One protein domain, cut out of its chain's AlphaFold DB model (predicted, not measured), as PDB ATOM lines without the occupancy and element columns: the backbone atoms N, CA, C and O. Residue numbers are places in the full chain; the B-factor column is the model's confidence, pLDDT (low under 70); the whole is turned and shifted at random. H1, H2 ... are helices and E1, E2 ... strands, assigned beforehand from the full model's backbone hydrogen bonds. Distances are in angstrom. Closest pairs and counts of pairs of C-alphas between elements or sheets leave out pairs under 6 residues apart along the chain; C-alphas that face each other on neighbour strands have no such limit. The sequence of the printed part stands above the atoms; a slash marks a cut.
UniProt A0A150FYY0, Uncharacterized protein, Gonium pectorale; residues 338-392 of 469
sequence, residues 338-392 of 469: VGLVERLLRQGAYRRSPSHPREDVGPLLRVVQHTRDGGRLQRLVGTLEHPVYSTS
ATOM      1  N   VAL A 338     184.700 197.050 241.326       84.62
ATOM      2  CA  VAL A 338     184.052 197.821 242.399       84.62
ATOM      3  C   VAL A 338     184.586 199.260 242.447       84.62
ATOM      4  O   VAL A 338     183.790 200.192 242.501       84.62
ATOM      5  N   GLY A 339     185.900 199.470 242.330       85.12
ATOM      6  CA  GLY A 339     186.500 200.807 242.334       85.12
ATOM      7  C   GLY A 339     186.109 201.641 241.110       85.12
ATOM      8  O   GLY A 339     185.824 202.833 241.235       85.12
ATOM      9  N   LEU A 340     186.023 201.011 239.933       86.44
ATOM     10  CA  LEU A 340     185.554 201.654 238.701       86.44
ATOM     11  C   LEU A 340     184.078 202.051 238.796       86.44
ATOM     12  O   LEU A 340     183.721 203.170 238.427       86.44
ATOM     13  N   VAL A 341     183.229 201.175 239.343       87.31
ATOM     14  CA  VAL A 341     181.814 201.478 239.595       87.31
ATOM     15  C   VAL A 341     181.685 202.618 240.602       87.31
ATOM     16  O   VAL A 341     180.954 203.568 240.352       87.31
ATOM     17  N   GLU A 342     182.428 202.607 241.707       87.06
ATOM     18  CA  GLU A 342     182.403 203.695 242.693       87.06
ATOM     19  C   GLU A 342     182.859 205.035 242.111       87.06
ATOM     20  O   GLU A 342     182.292 206.081 242.442       87.06
ATOM     21  N   ARG A 343     183.870 205.023 241.235       86.25
ATOM     22  CA  ARG A 343     184.310 206.216 240.505       86.25
ATOM     23  C   ARG A 343     183.217 206.723 239.570       86.25
ATOM     24  O   ARG A 343     182.910 207.909 239.620       86.25
ATOM     25  N   LEU A 344     182.596 205.834 238.794       87.81
ATOM     26  CA  LEU A 344     181.480 206.168 237.909       87.81
ATOM     27  C   LEU A 344     180.302 206.764 238.691       87.81
ATOM     28  O   LEU A 344     179.785 207.816 238.318       87.81
ATOM     29  N   LEU A 345     179.915 206.134 239.804       89.12
ATOM     30  CA  LEU A 345     178.819 206.593 240.655       89.12
ATOM     31  C   LEU A 345     179.091 207.993 241.224       89.12
ATOM     32  O   LEU A 345     178.177 208.814 241.266       89.12
ATOM     33  N   ARG A 346     180.336 208.272 241.638       88.56
ATOM     34  CA  ARG A 346     180.751 209.600 242.121       88.56
ATOM     35  C   ARG A 346     180.754 210.639 241.002       88.56
ATOM     36  O   ARG A 346     180.138 211.685 241.163       88.56
ATOM     37  N   GLN A 347     181.400 210.347 239.873       86.12
ATOM     38  CA  GLN A 347     181.517 211.282 238.749       86.12
ATOM     39  C   GLN A 347     180.156 211.618 238.126       86.12
ATOM     40  O   GLN A 347     179.898 212.768 237.795       86.12
ATOM     41  N   GLY A 348     179.264 210.632 238.010       88.00
ATOM     42  CA  GLY A 348     177.913 210.837 237.485       88.00
ATOM     43  C   GLY A 348     176.892 211.333 238.510       88.00
ATOM     44  O   GLY A 348     175.736 211.503 238.139       88.00
ATOM     45  N   ALA A 349     177.284 211.537 239.775       90.00
ATOM     46  CA  ALA A 349     176.386 211.901 240.877       90.00
ATOM     47  C   ALA A 349     175.135 210.996 240.975       90.00
ATOM     48  O   ALA A 349     174.014 211.466 241.164       90.00
ATOM     49  N   TYR A 350     175.322 209.682 240.820       91.94
ATOM     50  CA  TYR A 350     174.220 208.718 240.770       91.94
ATOM     51  C   TYR A 350     173.434 208.671 242.087       91.94
ATOM     52  O   TYR A 350     174.011 208.500 243.167       91.94
ATOM     53  N   ARG A 351     172.099 208.695 241.989       90.38
ATOM     54  CA  ARG A 351     171.212 208.291 243.087       90.38
ATOM     55  C   ARG A 351     171.297 206.770 243.233       90.38
ATOM     56  O   ARG A 351     171.030 206.048 242.279       90.38
ATOM     57  N   ARG A 352     171.718 206.281 244.404       86.25
ATOM     58  CA  ARG A 352     171.927 204.836 244.645       86.25
ATOM     59  C   ARG A 352     170.685 204.122 245.168       86.25
ATOM     60  O   ARG A 352     170.499 202.950 244.869       86.25
ATOM     61  N   SER A 353     169.860 204.842 245.919       87.00
ATOM     62  CA  SER A 353     168.626 204.333 246.510       87.00
ATOM     63  C   SER A 353     167.496 205.318 246.237       87.00
ATOM     64  O   SER A 353     167.747 206.529 246.300       87.00
ATOM     65  N   PRO A 354     166.286 204.829 245.925       87.31
ATOM     66  CA  PRO A 354     165.138 205.693 245.718       87.31
ATOM     67  C   PRO A 354     164.786 206.416 247.019       87.31
ATOM     68  O   PRO A 354     164.851 205.844 248.106       87.31
ATOM     69  N   SER A 355     164.409 207.679 246.895       89.94
ATOM     70  CA  SER A 355     163.900 208.517 247.979       89.94
ATOM     71  C   SER A 355     162.421 208.247 248.281       89.94
ATOM     72  O   SER A 355     161.966 208.530 249.386       89.94
ATOM     73  N   HIS A 356     161.678 207.656 247.335       88.00
ATOM     74  CA  HIS A 356     160.293 207.220 247.516       88.00
ATOM     75  C   HIS A 356     159.941 206.002 246.633       88.00
ATOM     76  O   HIS A 356     160.579 205.797 245.599       88.00
ATOM     77  N   PRO A 357     158.879 205.226 246.943       83.38
ATOM     78  CA  PRO A 357     158.588 203.940 246.283       83.38
ATOM     79  C   PRO A 357     158.376 203.990 244.763       83.38
ATOM     80  O   PRO A 357     158.539 202.986 244.079       83.38
ATOM     81  N   ARG A 358     157.982 205.152 244.229       82.00
ATOM     82  CA  ARG A 358     157.768 205.359 242.787       82.00
ATOM     83  C   ARG A 358     158.969 205.947 242.037       82.00
ATOM     84  O   ARG A 358     158.839 206.207 240.842       82.00
ATOM     85  N   GLU A 359     160.084 206.215 242.720       86.31
ATOM     86  CA  GLU A 359     161.285 206.788 242.102       86.31
ATOM     87  C   GLU A 359     162.086 205.666 241.444       86.31
ATOM     88  O   GLU A 359     162.446 204.685 242.093       86.31
ATOM     89  N   ASP A 360     162.377 205.816 240.156       84.50
ATOM     90  CA  ASP A 360     163.305 204.940 239.455       84.50
ATOM     91  C   ASP A 360     164.697 205.568 239.485       84.50
ATOM     92  O   ASP A 360     164.958 206.582 238.835       84.50
ATOM     93  N   VAL A 361     165.615 204.961 240.234       87.44
ATOM     94  CA  VAL A 361     166.996 205.444 240.276       87.44
ATOM     95  C   VAL A 361     167.773 205.121 239.016       87.44
ATOM     96  O   VAL A 361     168.812 205.742 238.836       87.44
ATOM     97  N   GLY A 362     167.285 204.231 238.143       84.25
ATOM     98  CA  GLY A 362     167.838 203.904 236.830       84.25
ATOM     99  C   GLY A 362     169.022 202.918 236.816       84.25
ATOM    100  O   GLY A 362     169.622 202.622 237.851       84.25
ATOM    101  N   PRO A 363     169.445 202.444 235.628       85.94
ATOM    102  CA  PRO A 363     170.540 201.478 235.449       85.94
ATOM    103  C   PRO A 363     171.935 202.113 235.567       85.94
ATOM    104  O   PRO A 363     172.062 203.327 235.652       85.94
ATOM    105  N   LEU A 364     173.013 201.325 235.540       84.19
ATOM    106  CA  LEU A 364     174.374 201.869 235.670       84.19
ATOM    107  C   LEU A 364     174.886 202.581 234.404       84.19
ATOM    108  O   LEU A 364     175.606 203.561 234.516       84.19
ATOM    109  N   LEU A 365     174.551 202.098 233.204       85.31
ATOM    110  CA  LEU A 365     174.999 202.702 231.942       85.31
ATOM    111  C   LEU A 365     173.904 203.605 231.382       85.31
ATOM    112  O   LEU A 365     172.812 203.132 231.079       85.31
ATOM    113  N   ARG A 366     174.188 204.900 231.236       85.69
ATOM    114  CA  ARG A 366     173.204 205.912 230.828       85.69
ATOM    115  C   ARG A 366     173.786 206.899 229.833       85.69
ATOM    116  O   ARG A 366     175.001 207.012 229.687       85.69
ATOM    117  N   VAL A 367     172.888 207.642 229.198       84.12
ATOM    118  CA  VAL A 367     173.241 208.744 228.306       84.12
ATOM    119  C   VAL A 367     173.854 209.892 229.112       84.12
ATOM    120  O   VAL A 367     173.289 210.357 230.107       84.12
ATOM    121  N   VAL A 368     175.019 210.339 228.652       85.50
ATOM    122  CA  VAL A 368     175.741 211.500 229.172       85.50
ATOM    123  C   VAL A 368     175.520 212.662 228.210       85.50
ATOM    124  O   VAL A 368     175.682 212.518 227.001       85.50
ATOM    125  N   GLN A 369     175.151 213.816 228.750       85.31
ATOM    126  CA  GLN A 369     175.120 215.077 228.030       85.31
ATOM    127  C   GLN A 369     176.433 215.818 228.290       85.31
ATOM    128  O   GLN A 369     176.805 216.059 229.440       85.31
ATOM    129  N   HIS A 370     177.145 216.163 227.219       82.31
ATOM    130  CA  HIS A 370     178.381 216.934 227.302       82.31
ATOM    131  C   HIS A 370     178.083 218.434 227.257       82.31
ATOM    132  O   HIS A 370     177.342 218.912 226.400       82.31
ATOM    133  N   THR A 371     178.668 219.166 228.200       79.81
ATOM    134  CA  THR A 371     178.626 220.630 228.306       79.81
ATOM    135  C   THR A 371     180.052 221.184 228.302       79.81
ATOM    136  O   THR A 371     181.011 220.411 228.325       79.81
ATOM    137  N   ARG A 372     180.215 222.515 228.290       78.38
ATOM    138  CA  ARG A 372     181.544 223.156 228.359       78.38
ATOM    139  C   ARG A 372     182.316 222.794 229.638       78.38
ATOM    140  O   ARG A 372     183.538 222.749 229.594       78.38
ATOM    141  N   ASP A 373     181.610 222.437 230.712       76.69
ATOM    142  CA  ASP A 373     182.180 222.042 232.009       76.69
ATOM    143  C   ASP A 373     182.378 220.516 232.151       76.69
ATOM    144  O   ASP A 373     182.675 220.013 233.235       76.69
ATOM    145  N   GLY A 374     182.183 219.754 231.066       81.25
ATOM    146  CA  GLY A 374     182.326 218.297 231.032       81.25
ATOM    147  C   GLY A 374     181.011 217.530 230.844       81.25
ATOM    148  O   GLY A 374     179.952 218.097 230.557       81.25
ATOM    149  N   GLY A 375     181.094 216.200 230.951       81.88
ATOM    150  CA  GLY A 375     179.964 215.281 230.769       81.88
ATOM    151  C   GLY A 375     179.183 215.033 232.060       81.88
ATOM    152  O   GLY A 375     179.775 214.720 233.091       81.88
ATOM    153  N   ARG A 376     177.849 215.125 232.009       85.25
ATOM    154  CA  ARG A 376     176.944 214.802 233.131       85.25
ATOM    155  C   ARG A 376     175.815 213.885 232.674       85.25
ATOM    156  O   ARG A 376     175.468 213.865 231.498       85.25
ATOM    157  N   LEU A 377     175.222 213.116 233.589       88.31
ATOM    158  CA  LEU A 377     174.056 212.292 233.257       88.31
ATOM    159  C   LEU A 377     172.900 213.170 232.778       88.31
ATOM    160  O   LEU A 377     172.533 214.122 233.463       88.31
ATOM    161  N   GLN A 378     172.288 212.806 231.650       87.12
ATOM    162  CA  GLN A 378     171.132 213.530 231.109       87.12
ATOM    163  C   GLN A 378     169.939 213.513 232.082       87.12
ATOM    164  O   GLN A 378     169.151 214.455 232.136       87.12
ATOM    165  N   ARG A 379     169.797 212.432 232.861       88.81
ATOM    166  CA  ARG A 379     168.746 212.265 233.869       88.81
ATOM    167  C   ARG A 379     169.266 211.469 235.070       88.81
ATOM    168  O   ARG A 379     169.782 210.361 234.909       88.81
ATOM    169  N   LEU A 380     169.111 212.030 236.271       89.06
ATOM    170  CA  LEU A 380     169.564 211.414 237.529       89.06
ATOM    171  C   LEU A 380     168.592 210.349 238.057       89.06
ATOM    172  O   LEU A 380     169.038 209.297 238.512       89.06
ATOM    173  N   VAL A 381     167.288 210.618 237.973       91.62
ATOM    174  CA  VAL A 381     166.190 209.752 238.440       91.62
ATOM    175  C   VAL A 381     164.994 209.858 237.491       91.62
ATOM    176  O   VAL A 381     164.879 210.821 236.730       91.62
ATOM    177  N   GLY A 382     164.115 208.867 237.521       88.31
ATOM    178  CA  GLY A 382     162.862 208.799 236.778       88.31
ATOM    179  C   GLY A 382     161.725 208.340 237.684       88.31
ATOM    180  O   GLY A 382     161.836 208.358 238.909       88.31
ATOM    181  N   THR A 383     160.627 207.908 237.080       83.88
ATOM    182  CA  THR A 383     159.469 207.357 237.796       83.88
ATOM    183  C   THR A 383     159.073 206.014 237.200       83.88
ATOM    184  O   THR A 383     159.488 205.690 236.092       83.88
ATOM    185  N   LEU A 384     158.235 205.236 237.890       73.06
ATOM    186  CA  LEU A 384     157.704 203.983 237.328       73.06
ATOM    187  C   LEU A 384     156.960 204.185 235.991       73.06
ATOM    188  O   LEU A 384     156.994 203.307 235.136       73.06
ATOM    189  N   GLU A 385     156.324 205.343 235.795       75.31
ATOM    190  CA  GLU A 385     155.647 205.700 234.539       75.31
ATOM    191  C   GLU A 385     156.626 206.192 233.461       75.31
ATOM    192  O   GLU A 385     156.402 205.980 232.271       75.31
ATOM    193  N   HIS A 386     157.727 206.826 233.872       80.38
ATOM    194  CA  HIS A 386     158.750 207.383 232.986       80.38
ATOM    195  C   HIS A 386     160.159 206.979 233.458       80.38
ATOM    196  O   HIS A 386     160.914 207.831 233.959       80.38
ATOM    197  N   PRO A 387     160.525 205.690 233.330       81.19
ATOM    198  CA  PRO A 387     161.759 205.172 233.900       81.19
ATOM    199  C   PRO A 387     162.997 205.700 233.168       81.19
ATOM    200  O   PRO A 387     162.949 206.137 232.012       81.19
ATOM    201  N   VAL A 388     164.135 205.668 233.853       83.75
ATOM    202  CA  VAL A 388     165.438 205.985 233.271       83.75
ATOM    203  C   VAL A 388     165.936 204.752 232.534       83.75
ATOM    204  O   VAL A 388     166.219 203.715 233.128       83.75
ATOM    205  N   TYR A 389     166.086 204.856 231.219       80.56
ATOM    206  CA  TYR A 389     166.552 203.737 230.409       80.56
ATOM    207  C   TYR A 389     168.077 203.679 230.305       80.56
ATOM    208  O   TYR A 389     168.780 204.688 230.377       80.56
ATOM    209  N   SER A 390     168.586 202.465 230.092       80.69
ATOM    210  CA  SER A 390     169.990 202.243 229.746       80.69
ATOM    211  C   SER A 390     170.264 202.725 228.324       80.69
ATOM    212  O   SER A 390     169.380 202.676 227.466       80.69
ATOM    213  N   THR A 391     171.519 203.078 228.043       80.25
ATOM    214  CA  THR A 391     172.018 203.185 226.665       80.25
ATOM    215  C   THR A 391     171.724 201.892 225.893       80.25
ATOM    216  O   THR A 391     171.760 200.794 226.464       80.25
ATOM    217  N   SER A 392     171.397 202.014 224.602       81.38
ATOM    218  CA  SER A 392     171.120 200.859 223.742       81.38
ATOM    219  C   SER A 392     172.366 199.984 223.565       81.38
ATOM    220  O   SER A 392     173.496 200.465 223.640       81.38
TER     221      SER A 392
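What this domain is: This is residues 338 to 392 of the 469 residues of an uncharacterized protein of Gonium pectorale (UniProt A0A150FYY0). Little regular structure is here: loops make most of this small domain, with a two-stranded hairpin, E1 and E2, and one short helix, H1, at one end of its long axis. Two loop stretches, round residues 352 to 360 and 382 to 387, reach to the other end, tied together by a short antiparallel pairing of residues 359 to 360 with 382 to 383. The printed part has 55 residues, 18 of them in named elements, in the order H1, E1, E2; the class is mixed. It is only just compact, close to loose, with a radius of gyration of the C-alphas of 11.6 A and spans of 32 by 25 by 21 A.

How they stand to each other: E1, residues 368 to 371, and E2, residues 374 to 377, form an antiparallel hairpin at 145 degrees, with N 369 and O 376 2.8 A apart, within hydrogen-bond range. H1, residues 338 to 347, is only just apart from E2, their closest C-alphas 8.1 A apart. In H1 every O i to N i+4 pair is within hydrogen-bond range.

Where its parts are: E1 is 9.6 A long and E2 10.5 A, ending at C-alpha 377 (174.056, 212.292, 233.257). H1, 14.2 A, begins at C-alpha 338 (184.052, 197.821, 242.399).

The domain as a whole: The two farthest C-alphas, of Pro 357 and Arg 372, are 34.9 A apart. H1 to E1 is a long link; E1 to E2 is tight. The printed part has no cut, and no printed residue is under 70 in pLDDT.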